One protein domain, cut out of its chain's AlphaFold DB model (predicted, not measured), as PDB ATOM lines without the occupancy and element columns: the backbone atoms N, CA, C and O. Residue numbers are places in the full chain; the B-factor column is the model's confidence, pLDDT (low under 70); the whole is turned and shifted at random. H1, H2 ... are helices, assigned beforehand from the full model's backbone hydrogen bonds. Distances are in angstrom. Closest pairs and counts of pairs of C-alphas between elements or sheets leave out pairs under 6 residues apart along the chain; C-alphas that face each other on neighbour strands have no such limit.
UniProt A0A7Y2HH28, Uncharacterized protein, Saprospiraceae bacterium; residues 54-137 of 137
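Overview. This is residues 54 to 137 of the 137 residues of an uncharacterized protein of Saprospiraceae bacterium (UniProt A0A7Y2HH28). One long helix, H4, makes the long axis of an elongated domain; H1 lies side by side with it, and two short helices, H2 and H3, gather near the first part of H4. The far end of H4 and the last printed residues, 129 to 137, stick out beyond this body, while a long link of 11 residues folds back from the end of H1 to the beginning of H2. The printed part has 84 residues, with four named helices in the order H1, H2, H3, H4 and no named strand; the class is all helix. The whole is only just loose, close to compact, with a radius of gyration of the C-alphas of 14.3 A, and it spans 51 by 26 by 18 A.

Along the chain. H4, residues 106 to 134, is the longest helix, 41.9 A from first to last C-alpha. It runs from C-alpha 106 at (-4.140, -31.226, 38.642) to C-alpha 134 at (-1.775, -35.491, -2.977). H1, residues 58 to 71, begins at C-alpha 58 at (3.827, -25.059, 31.269) and is 19.9 A long. H2, residues 83 to 89, measures 10.3 A, and H3, residues 94 to 102, measures 12.4 A.

Arrangement. H4 and H1 touch, with 15 pairs of C-alphas within 8 A; the closest are those of Leu 67 and Thr 121, 5.5 A apart. They run the same way at a shallow tilt of 22 degrees. H2 touches H4 with residues 109 to 113 of H4 alone, and the closest C-alphas are those of Ala 87 and Leu 113, 7.0 A apart. These two also run the same way, at a shallow tilt of 23 degrees. H3 and H4 are close but not clearly touching, with the C-alphas of Leu 100 and Gln 109 closest at 6.0 A; they run opposite ways at a shallow tilt of 31 degrees. H2 and H3 are close but not clearly touching, the closest C-alphas being those of Ala 87 and Lys 97, 7.7 A apart. H1 and H3 are apart. In H1, H2, H3 and H4 every O i to N i+4 pair is within hydrogen-bond range.

Size, cuts and confidence. The two C-alphas farthest apart are those of Lys 104 and Asn 137, at 51.3 A. Residues 129 to 137, of which 129 to 134 belong to H4, stand free; the body without them spans 35 by 22 by 18 A. The printed part has no cut. The link from H1 to H2 is long; those from H2 to H3 and from H3 to H4 are tight. The mean pLDDT of the printed part is 87.5, and residues 132 to 137 are under 70.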
ATOM      1  N   GLN A  54      -8.070 -25.479  37.702       87.31
ATOM      2  CA  GLN A  54      -6.662 -25.592  38.046       87.31
ATOM      3  C   GLN A  54      -5.794 -24.895  36.998       87.31
ATOM      4  O   GLN A  54      -6.129 -24.843  35.808       87.31
ATOM      5  N   GLU A  55      -4.642 -24.394  37.435       88.75
ATOM      6  CA  GLU A  55      -3.628 -23.886  36.514       88.75
ATOM      7  C   GLU A  55      -3.109 -25.006  35.607       88.75
ATOM      8  O   GLU A  55      -2.922 -26.159  36.018       88.75
ATOM      9  N   ILE A  56      -2.907 -24.652  34.341       91.81
ATOM     10  CA  ILE A  56      -2.322 -25.547  33.349       91.81
ATOM     11  C   ILE A  56      -0.804 -25.589  33.557       91.81
ATOM     12  O   ILE A  56      -0.172 -24.563  33.801       91.81
ATOM     13  N   SER A  57      -0.193 -26.767  33.455       93.69
ATOM     14  CA  SER A  57       1.270 -26.857  33.495       93.69
ATOM     15  C   SER A  57       1.895 -26.248  32.239       93.69
ATOM     16  O   SER A  57       1.351 -26.370  31.138       93.69
ATOM     17  N   GLU A  58       3.084 -25.661  32.385       93.06
ATOM     18  CA  GLU A  58       3.827 -25.059  31.269       93.06
ATOM     19  C   GLU A  58       4.098 -26.057  30.136       93.06
ATOM     20  O   GLU A  58       4.016 -25.704  28.963       93.06
ATOM     21  N   VAL A  59       4.356 -27.325  30.476       94.62
ATOM     22  CA  VAL A  59       4.578 -28.398  29.493       94.62
ATOM     23  C   VAL A  59       3.337 -28.616  28.631       94.62
ATOM     24  O   VAL A  59       3.436 -28.703  27.409       94.62
ATOM     25  N   VAL A  60       2.159 -28.687  29.255       94.56
ATOM     26  CA  VAL A  60       0.892 -28.851  28.533       94.56
ATOM     27  C   VAL A  60       0.600 -27.623  27.681       94.56
ATOM     28  O   VAL A  60       0.185 -27.772  26.535       94.56
ATOM     29  N   LEU A  61       0.860 -26.425  28.204       93.88
ATOM     30  CA  LEU A  61       0.658 -25.178  27.474       93.88
ATOM     31  C   LEU A  61       1.567 -25.073  26.241       93.88
ATOM     32  O   LEU A  61       1.103 -24.680  25.174       93.88
ATOM     33  N   ALA A  62       2.837 -25.463  26.364       94.25
ATOM     34  CA  ALA A  62       3.793 -25.460  25.261       94.25
ATOM     35  C   ALA A  62       3.396 -26.447  24.150       94.25
ATOM     36  O   ALA A  62       3.402 -26.093  22.972       94.25
ATOM     37  N   GLU A  63       2.996 -27.666  24.518       95.00
ATOM     38  CA  GLU A  63       2.530 -28.683  23.564       95.00
ATOM     39  C   GLU A  63       1.203 -28.270  22.910       95.00
ATOM     40  O   GLU A  63       1.004 -28.470  21.710       95.00
ATOM     41  N   PHE A  64       0.304 -27.645  23.675       94.75
ATOM     42  CA  PHE A  64      -0.941 -27.093  23.150       94.75
ATOM     43  C   PHE A  64      -0.674 -25.965  22.150       94.75
ATOM     44  O   PHE A  64      -1.244 -25.973  21.063       94.75
ATOM     45  N   LYS A  65       0.241 -25.042  22.468       93.12
ATOM     46  CA  LYS A  65       0.664 -23.988  21.542       93.12
ATOM     47  C   LYS A  65       1.204 -24.578  20.240       93.12
ATOM     48  O   LYS A  65       0.744 -24.197  19.173       93.12
ATOM     49  N   ALA A  66       2.100 -25.561  20.323       92.75
ATOM     50  CA  ALA A  66       2.654 -26.217  19.139       92.75
ATOM     51  C   ALA A  66       1.575 -26.896  18.272       92.75
ATOM     52  O   ALA A  66       1.660 -26.873  17.044       92.75
ATOM     53  N   LEU A  67       0.547 -27.487  18.891       93.44
ATOM     54  CA  LEU A  67      -0.611 -28.025  18.175       93.44
ATOM     55  C   LEU A  67      -1.416 -26.920  17.475       93.44
ATOM     56  O   LEU A  67      -1.850 -27.106  16.337       93.44
ATOM     57  N   MET A  68      -1.641 -25.795  18.152       91.94
ATOM     58  CA  MET A  68      -2.382 -24.670  17.588       91.94
ATOM     59  C   MET A  68      -1.629 -24.030  16.417       91.94
ATOM     60  O   MET A  68      -2.230 -23.856  15.359       91.94
ATOM     61  N   ASP A  69      -0.321 -23.806  16.557       91.00
ATOM     62  CA  ASP A  69       0.550 -23.295  15.491       91.00
ATOM     63  C   ASP A  69       0.545 -24.232  14.268       91.00
ATOM     64  O   ASP A  69       0.547 -23.779  13.126       91.00
ATOM     65  N   LEU A  70       0.475 -25.553  14.485       89.75
ATOM     66  CA  LEU A  70       0.381 -26.540  13.404       89.75
ATOM     67  C   LEU A  70      -0.963 -26.486  12.661       89.75
ATOM     68  O   LEU A  70      -1.007 -26.729  11.456       89.75
ATOM     69  N   LYS A  71      -2.060 -26.227  13.379       88.38
ATOM     70  CA  LYS A  71      -3.417 -26.213  12.813       88.38
ATOM     71  C   LYS A  71      -3.795 -24.878  12.179       88.38
ATOM     72  O   LYS A  71      -4.592 -24.862  11.247       88.38
ATOM     73  N   LYS A  72      -3.295 -23.773  12.731       87.19
ATOM     74  CA  LYS A  72      -3.700 -22.399  12.408       87.19
ATOM     75  C   LYS A  72      -2.486 -21.453  12.468       87.19
ATOM     76  O   LYS A  72      -2.462 -20.557  13.307       87.19
ATOM     77  N   PRO A  73      -1.478 -21.630  11.596       81.44
ATOM     78  CA  PRO A  73      -0.217 -20.881  11.671       81.44
ATOM     79  C   PRO A  73      -0.369 -19.364  11.468       81.44
ATOM     80  O   PRO A  73       0.504 -18.604  11.877       81.44
ATOM     81  N   GLU A  74      -1.455 -18.916  10.835       83.69
ATOM     82  CA  GLU A  74      -1.701 -17.501  10.522       83.69
ATOM     83  C   GLU A  74      -2.557 -16.777  11.578       83.69
ATOM     84  O   GLU A  74      -2.697 -15.556  11.530       83.69
ATOM     85  N   GLU A  75      -3.128 -17.498  12.549       83.50
ATOM     86  CA  GLU A  75      -3.975 -16.907  13.588       83.50
ATOM     87  C   GLU A  75      -3.163 -16.618  14.858       83.50
ATOM     88  O   GLU A  75      -2.507 -17.495  15.418       83.50
ATOM     89  N   THR A  76      -3.250 -15.387  15.376       78.25
ATOM     90  CA  THR A  76      -2.770 -15.099  16.737       78.25
ATOM     91  C   THR A  76      -3.775 -15.665  17.730       78.25
ATOM     92  O   THR A  76      -4.892 -15.163  17.845       78.25
ATOM     93  N   ILE A  77      -3.383 -16.721  18.438       77.81
ATOM     94  CA  ILE A  77      -4.261 -17.425  19.373       77.81
ATOM     95  C   ILE A  77      -3.902 -17.014  20.797       77.81
ATOM     96  O   ILE A  77      -2.789 -17.259  21.268       77.81
ATOM     97  N   GLU A  78      -4.862 -16.411  21.497       83.06
ATOM     98  CA  GLU A  78      -4.755 -16.208  22.938       83.06
ATOM     99  C   GLU A  78      -4.787 -17.566  23.639       83.06
ATOM    100  O   GLU A  78      -5.762 -18.318  23.555       83.06
ATOM    101  N   LEU A  79      -3.686 -17.907  24.309       83.75
ATOM    102  CA  LEU A  79      -3.570 -19.191  24.978       83.75
ATOM    103  C   LEU A  79      -4.274 -19.146  26.338       83.75
ATOM    104  O   LEU A  79      -3.927 -18.312  27.180       83.75
ATOM    105  N   PRO A  80      -5.217 -20.065  26.603       86.44
ATOM    106  CA  PRO A  80      -5.822 -20.171  27.916       86.44
ATOM    107  C   PRO A  80      -4.780 -20.624  28.945       86.44
ATOM    108  O   PRO A  80      -4.036 -21.577  28.724       86.44
ATOM    109  N   ASN A  81      -4.766 -19.973  30.107       83.75
ATOM    110  CA  ASN A  81      -3.875 -20.301  31.229       83.75
ATOM    111  C   ASN A  81      -4.503 -21.273  32.249       83.75
ATOM    112  O   ASN A  81      -3.907 -21.573  33.284       83.75
ATOM    113  N   ARG A  82      -5.712 -21.767  31.971       89.69
ATOM    114  CA  ARG A  82      -6.473 -22.652  32.856       89.69
ATOM    115  C   ARG A  82      -6.844 -23.958  32.166       89.69
ATOM    116  O   ARG A  82      -7.007 -24.012  30.942       89.69
ATOM    117  N   THR A  83      -7.008 -25.003  32.972       90.56
ATOM    118  CA  THR A  83      -7.256 -26.379  32.524       90.56
ATOM    119  C   THR A  83      -8.509 -26.471  31.657       90.56
ATOM    120  O   THR A  83      -8.461 -27.061  30.573       90.56
ATOM    121  N   PHE A  84      -9.618 -25.853  32.072       89.69
ATOM    122  CA  PHE A  84     -10.856 -25.919  31.291       89.69
ATOM    123  C   PHE A  84     -10.799 -25.114  29.991       89.69
ATOM    124  O   PHE A  84     -11.431 -25.515  29.015       89.69
ATOM    125  N   GLY A  85     -10.002 -24.045  29.932       89.69
ATOM    126  CA  GLY A  85      -9.790 -23.290  28.696       89.69
ATOM    127  C   GLY A  85      -9.070 -24.115  27.623       89.69
ATOM    128  O   GLY A  85      -9.514 -24.174  26.474       89.69
ATOM    129  N   VAL A  86      -8.009 -24.834  28.007       91.62
ATOM    130  CA  VAL A  86      -7.330 -25.777  27.099       91.62
ATOM    131  C   VAL A  86      -8.282 -26.908  26.694       91.62
ATOM    132  O   VAL A  86      -8.414 -27.222  25.512       91.62
ATOM    133  N   ALA A  87      -9.011 -27.489  27.651       91.62
ATOM    134  CA  ALA A  87      -9.944 -28.585  27.391       91.62
ATOM    135  C   ALA A  87     -11.088 -28.202  26.435       91.62
ATOM    136  O   ALA A  87     -11.486 -29.017  25.597       91.62
ATOM    137  N   ALA A  88     -11.598 -26.970  26.527       88.44
ATOM    138  CA  ALA A  88     -12.618 -26.447  25.620       88.44
ATOM    139  C   ALA A  88     -12.135 -26.419  24.160       88.44
ATOM    140  O   ALA A  88     -12.922 -26.667  23.249       88.44
ATOM    141  N   SER A  89     -10.834 -26.204  23.951       88.00
ATOM    142  CA  SER A  89     -10.210 -26.151  22.624       88.00
ATOM    143  C   SER A  89      -9.895 -27.535  22.038       88.00
ATOM    144  O   SER A  89      -9.772 -27.681  20.824       88.00
ATOM    145  N   LEU A  90      -9.787 -28.575  22.874       87.75
ATOM    146  CA  LEU A  90      -9.385 -29.931  22.464       87.75
ATOM    147  C   LEU A  90     -10.531 -30.820  21.958       87.75
ATOM    148  O   LEU A  90     -10.326 -32.004  21.723       87.75
ATOM    149  N   ASN A  91     -11.734 -30.267  21.777       84.88
ATOM    150  CA  ASN A  91     -12.921 -30.978  21.287       84.88
ATOM    151  C   ASN A  91     -13.157 -32.358  21.947       84.88
ATOM    152  O   ASN A  91     -13.475 -33.346  21.285       84.88
ATOM    153  N   LEU A  92     -12.984 -32.417  23.271       90.19
ATOM    154  CA  LEU A  92     -13.149 -33.641  24.055       90.19
ATOM    155  C   LEU A  92     -14.588 -34.178  23.975       90.19
ATOM    156  O   LEU A  92     -15.565 -33.413  23.956       90.19
ATOM    157  N   ARG A  93     -14.729 -35.504  24.011       91.88
ATOM    158  CA  ARG A  93     -16.029 -36.185  24.096       91.88
ATOM    159  C   ARG A  93     -16.693 -35.881  25.436       91.88
ATOM    160  O   ARG A  93     -16.028 -35.625  26.435       91.88
ATOM    161  N   THR A  94     -18.021 -35.983  25.500       88.88
ATOM    162  CA  THR A  94     -18.782 -35.710  26.735       88.88
ATOM    163  C   THR A  94     -18.289 -36.529  27.928       88.88
ATOM    164  O   THR A  94     -18.154 -35.993  29.024       88.88
ATOM    165  N   LYS A  95     -17.955 -37.809  27.712       92.06
ATOM    166  CA  LYS A  95     -17.405 -38.681  28.756       92.06
ATOM    167  C   LYS A  95     -16.053 -38.177  29.277       92.06
ATOM    168  O   LYS A  95     -15.863 -38.099  30.480       92.06
ATOM    169  N   GLU A  96     -15.159 -37.773  28.382       92.56
ATOM    170  CA  GLU A  96     -13.827 -37.250  28.722       92.56
ATOM    171  C   GLU A  96     -13.932 -35.912  29.463       92.56
ATOM    172  O   GLU A  96     -13.246 -35.686  30.454       92.56
ATOM    173  N   LYS A  97     -14.853 -35.037  29.038       91.69
ATOM    174  CA  LYS A  97     -15.157 -33.792  29.758       91.69
ATOM    175  C   LYS A  97     -15.614 -34.081  31.189       91.69
ATOM    176  O   LYS A  97     -15.160 -33.416  32.114       91.69
ATOM    177  N   LEU A  98     -16.486 -35.073  31.375       90.25
ATOM    178  CA  LEU A  98     -16.953 -35.469  32.702       90.25
ATOM    179  C   LEU A  98     -15.817 -36.053  33.552       90.25
ATOM    180  O   LEU A  98     -15.673 -35.662  34.707       90.25
ATOM    181  N   GLU A  99     -14.990 -36.929  32.978       92.06
ATOM    182  CA  GLU A  99     -13.809 -37.485  33.647       92.06
ATOM    183  C   GLU A  99     -12.858 -36.369  34.103       92.06
ATOM    184  O   GLU A  99     -12.466 -36.347  35.266       92.06
ATOM    185  N   LEU A 100     -12.563 -35.391  33.239       91.94
ATOM    186  CA  LEU A 100     -11.706 -34.247  33.563       91.94
ATOM    187  C   LEU A 100     -12.249 -33.424  34.744       91.94
ATOM    188  O   LEU A 100     -11.491 -33.059  35.644       91.94
ATOM    189  N   VAL A 101     -13.557 -33.147  34.749       89.88
ATOM    190  CA  VAL A 101     -14.246 -32.404  35.823       89.88
ATOM    191  C   VAL A 101     -14.245 -33.193  37.138       89.88
ATOM    192  O   VAL A 101     -14.171 -32.603  38.212       89.88
ATOM    193  N   GLN A 102     -14.306 -34.524  37.080       89.00
ATOM    194  CA  GLN A 102     -14.289 -35.392  38.262       89.00
ATOM    195  C   GLN A 102     -12.879 -35.622  38.835       89.00
ATOM    196  O   GLN A 102     -12.744 -36.034  39.991       89.00
ATOM    197  N   MET A 103     -11.819 -35.365  38.061       90.38
ATOM    198  CA  MET A 103     -10.442 -35.501  38.535       90.38
ATOM    199  C   MET A 103     -10.114 -34.445  39.595       90.38
ATOM    200  O   MET A 103     -10.125 -33.250  39.332       90.38
ATOM    201  N   LYS A 104      -9.728 -34.906  40.790       84.19
ATOM    202  CA  LYS A 104      -9.316 -34.033  41.906       84.19
ATOM    203  C   LYS A 104      -7.859 -33.568  41.833       84.19
ATOM    204  O   LYS A 104      -7.460 -32.687  42.582       84.19
ATOM    205  N   SER A 105      -7.044 -34.206  40.994       89.00
ATOM    206  CA  SER A 105      -5.609 -33.936  40.899       89.00
ATOM    207  C   SER A 105      -5.290 -33.178  39.618       89.00
ATOM    208  O   SER A 105      -5.525 -33.697  38.523       89.00
ATOM    209  N   SER A 106      -4.672 -32.005  39.763       88.62
ATOM    210  CA  SER A 106      -4.140 -31.226  38.642       88.62
ATOM    211  C   SER A 106      -3.122 -32.027  37.824       88.62
ATOM    212  O   SER A 106      -3.086 -31.915  36.602       88.62
ATOM    213  N   VAL A 107      -2.342 -32.908  38.460       91.62
ATOM    214  CA  VAL A 107      -1.386 -33.796  37.777       91.62
ATOM    215  C   VAL A 107      -2.109 -34.761  36.838       91.62
ATOM    216  O   VAL A 107      -1.715 -34.912  35.680       91.62
ATOM    217  N   SER A 108      -3.194 -35.385  37.304       92.69
ATOM    218  CA  SER A 108      -4.002 -36.290  36.479       92.69
ATOM    219  C   SER A 108      -4.675 -35.554  35.322       92.69
ATOM    220  O   SER A 108      -4.634 -36.043  34.193       92.69
ATOM    221  N   GLN A 109      -5.220 -34.359  35.578       93.38
ATOM    222  CA  GLN A 109      -5.818 -33.511  34.542       93.38
ATOM    223  C   GLN A 109      -4.791 -33.134  33.468       93.38
ATOM    224  O   GLN A 109      -5.022 -33.363  32.283       93.38
ATOM    225  N   ASN A 110      -3.614 -32.647  33.872       93.38
ATOM    226  CA  ASN A 110      -2.535 -32.299  32.948       93.38
ATOM    227  C   ASN A 110      -2.078 -33.514  32.126       93.38
ATOM    228  O   ASN A 110      -1.900 -33.404  30.914       93.38
ATOM    229  N   LYS A 111      -1.943 -34.694  32.745       94.88
ATOM    230  CA  LYS A 111      -1.569 -35.932  32.041       94.88
ATOM    231  C   LYS A 111      -2.614 -36.350  31.003       94.88
ATOM    232  O   LYS A 111      -2.249 -36.783  29.906       94.88
ATOM    233  N   MET A 112      -3.896 -36.227  31.343       94.88
ATOM    234  CA  MET A 112      -4.995 -36.496  30.421       94.88
ATOM    235  C   MET A 112      -4.936 -35.535  29.229       94.88
ATOM    236  O   MET A 112      -4.847 -35.989  28.088       94.88
ATOM    237  N   LEU A 113      -4.894 -34.223  29.483       95.25
ATOM    238  CA  LEU A 113      -4.825 -33.206  28.429       95.25
ATOM    239  C   LEU A 113      -3.596 -33.386  27.534       95.25
ATOM    240  O   LEU A 113      -3.726 -33.352  26.314       95.25
ATOM    241  N   LEU A 114      -2.426 -33.661  28.114       95.62
ATOM    242  CA  LEU A 114      -1.200 -33.909  27.357       95.62
ATOM    243  C   LEU A 114      -1.342 -35.100  26.403       95.62
ATOM    244  O   LEU A 114      -0.881 -35.047  25.264       95.62
ATOM    245  N   SER A 115      -1.993 -36.172  26.858       94.94
ATOM    246  CA  SER A 115      -2.237 -37.360  26.036       94.94
ATOM    247  C   SER A 115      -3.143 -37.034  24.845       94.94
ATOM    248  O   SER A 115      -2.844 -37.437  23.720       94.94
ATOM    249  N   HIS A 116      -4.197 -36.242  25.067       94.81
ATOM    250  CA  HIS A 116      -5.072 -35.760  23.996       94.81
ATOM    251  C   HIS A 116      -4.340 -34.842  23.016       94.81
ATOM    252  O   HIS A 116      -4.435 -35.051  21.808       94.81
ATOM    253  N   ILE A 117      -3.576 -33.866  23.512       95.50
ATOM    254  CA  ILE A 117      -2.795 -32.946  22.675       95.50
ATOM    255  C   ILE A 117      -1.863 -33.735  21.762       95.50
ATOM    256  O   ILE A 117      -1.876 -33.531  20.554       95.50
ATOM    257  N   ARG A 118      -1.119 -34.701  22.306       95.19
ATOM    258  CA  ARG A 118      -0.192 -35.528  21.521       95.19
ATOM    259  C   ARG A 118      -0.894 -36.345  20.447       95.19
ATOM    260  O   ARG A 118      -0.388 -36.423  19.328       95.19
ATOM    261  N   LEU A 119      -2.056 -36.914  20.761       93.94
ATOM    262  CA  LEU A 119      -2.875 -37.617  19.778       93.94
ATOM    263  C   LEU A 119      -3.318 -36.671  18.652       93.94
ATOM    264  O   LEU A 119      -3.136 -36.988  17.479       93.94
ATOM    265  N   HIS A 120      -3.837 -35.489  18.993       93.06
ATOM    266  CA  HIS A 120      -4.239 -34.488  18.006       93.06
ATOM    267  C   HIS A 120      -3.065 -33.986  17.162       93.06
ATOM    268  O   HIS A 120      -3.229 -33.803  15.960       93.06
ATOM    269  N   THR A 121      -1.886 -33.808  17.757       94.12
ATOM    270  CA  THR A 121      -0.665 -33.421  17.040       94.12
ATOM    271  C   THR A 121      -0.239 -34.507  16.061       94.12
ATOM    272  O   THR A 121       0.120 -34.197  14.928       94.12
ATOM    273  N   ALA A 122      -0.296 -35.779  16.461       93.56
ATOM    274  CA  ALA A 122       0.026 -36.893  15.573       93.56
ATOM    275  C   ALA A 122      -0.922 -36.942  14.363       93.56
ATOM    276  O   ALA A 122      -0.454 -37.055  13.230       93.56
ATOM    277  N   ILE A 123      -2.227 -36.774  14.600       91.88
ATOM    278  CA  ILE A 123      -3.245 -36.729  13.541       91.88
ATOM    279  C   ILE A 123      -3.004 -35.536  12.606       91.88
ATOM    280  O   ILE A 123      -2.893 -35.726  11.400       91.88
ATOM    281  N   ALA A 124      -2.825 -34.327  13.147       91.25
ATOM    282  CA  ALA A 124      -2.607 -33.121  12.345       91.25
ATOM    283  C   ALA A 124      -1.332 -33.209  11.482       91.25
ATOM    284  O   ALA A 124      -1.319 -32.795  10.326       91.25
ATOM    285  N   ARG A 125      -0.253 -33.806  12.008       91.56
ATOM    286  CA  ARG A 125       0.966 -34.062  11.222       91.56
ATOM    287  C   ARG A 125       0.713 -35.041  10.078       91.56
ATOM    288  O   ARG A 125       1.234 -34.840   8.984       91.56
ATOM    289  N   GLN A 126      -0.066 -36.092  10.323       89.56
ATOM    290  CA  GLN A 126      -0.418 -37.065   9.293       89.56
ATOM    291  C   GLN A 126      -1.273 -36.430   8.188       89.56
ATOM    292  O   GLN A 126      -1.016 -36.672   7.011       89.56
ATOM    293  N   GLU A 127      -2.248 -35.598   8.552       87.69
ATOM    294  CA  GLU A 127      -3.092 -34.860   7.605       87.69
ATOM    295  C   GLU A 127      -2.262 -33.928   6.716       87.69
ATOM    296  O   GLU A 127      -2.378 -33.997   5.490       87.69
ATOM    297  N   ASN A 128      -1.361 -33.140   7.312       84.19
ATOM    298  CA  ASN A 128      -0.464 -32.261   6.563       84.19
ATOM    299  C   ASN A 128       0.422 -33.058   5.596       84.19
ATOM    300  O   ASN A 128       0.479 -32.742   4.411       84.19
ATOM    301  N   ASN A 129       1.057 -34.141   6.060       83.31
ATOM    302  CA  ASN A 129       1.893 -34.993   5.206       83.31
ATOM    303  C   ASN A 129       1.114 -35.583   4.022       83.31
ATOM    304  O   ASN A 129       1.626 -35.641   2.905       83.31
ATOM    305  N   ASN A 130      -0.128 -36.010   4.252       77.38
ATOM    306  CA  ASN A 130      -0.978 -36.540   3.195       77.38
ATOM    307  C   ASN A 130      -1.342 -35.458   2.169       77.38
ATOM    308  O   ASN A 130      -1.240 -35.723   0.974       77.38
ATOM    309  N   GLN A 131      -1.696 -34.241   2.601       70.94
ATOM    310  CA  GLN A 131      -1.960 -33.122   1.685       70.94
ATOM    311  C   GLN A 131      -0.767 -32.822   0.768       70.94
ATOM    312  O   GLN A 131      -0.957 -32.641  -0.434       70.94
ATOM    313  N   PHE A 132       0.461 -32.834   1.296       64.06
ATOM    314  CA  PHE A 132       1.659 -32.645   0.471       64.06
ATOM    315  C   PHE A 132       1.822 -33.740  -0.591       64.06
ATOM    316  O   PHE A 132       2.192 -33.437  -1.722       64.06
ATOM    317  N   ASN A 133       1.495 -34.993  -0.265       61.75
ATOM    318  CA  ASN A 133       1.601 -36.110  -1.206       61.75
ATOM    319  C   ASN A 133       0.508 -36.097  -2.288       61.75
ATOM    320  O   ASN A 133       0.769 -36.513  -3.414       61.75
ATOM    321  N   PHE A 134      -0.703 -35.618  -1.979       60.94
ATOM    322  CA  PHE A 134      -1.775 -35.491  -2.977       60.94
ATOM    323  C   PHE A 134      -1.515 -34.376  -3.997       60.94
ATOM    324  O   PHE A 134      -1.963 -34.494  -5.129       60.94
ATOM    325  N   ASN A 135      -0.760 -33.339  -3.632       58.31
ATOM    326  CA  ASN A 135      -0.408 -32.232  -4.532       58.31
ATOM    327  C   ASN A 135       0.768 -32.544  -5.483       58.31
ATOM    328  O   ASN A 135       1.183 -31.668  -6.241       58.31
ATOM    329  N   LEU A 136       1.336 -33.755  -5.421       52.81
ATOM    330  CA  LEU A 136       2.485 -34.195  -6.227       52.81
ATOM    331  C   LEU A 136       2.139 -35.287  -7.262       52.81
ATOM    332  O   LEU A 136       3.048 -35.762  -7.943       52.81
ATOM    333  N   ASN A 137       0.861 -35.662  -7.397       42.22
ATOM    334  CA  ASN A 137       0.342 -36.558  -8.446       42.22
ATOM    335  C   ASN A 137      -0.617 -35.806  -9.372       42.22
ATOM    336  O   ASN A 137      -0.744 -36.240 -10.538       42.22
TER     337      ASN A 137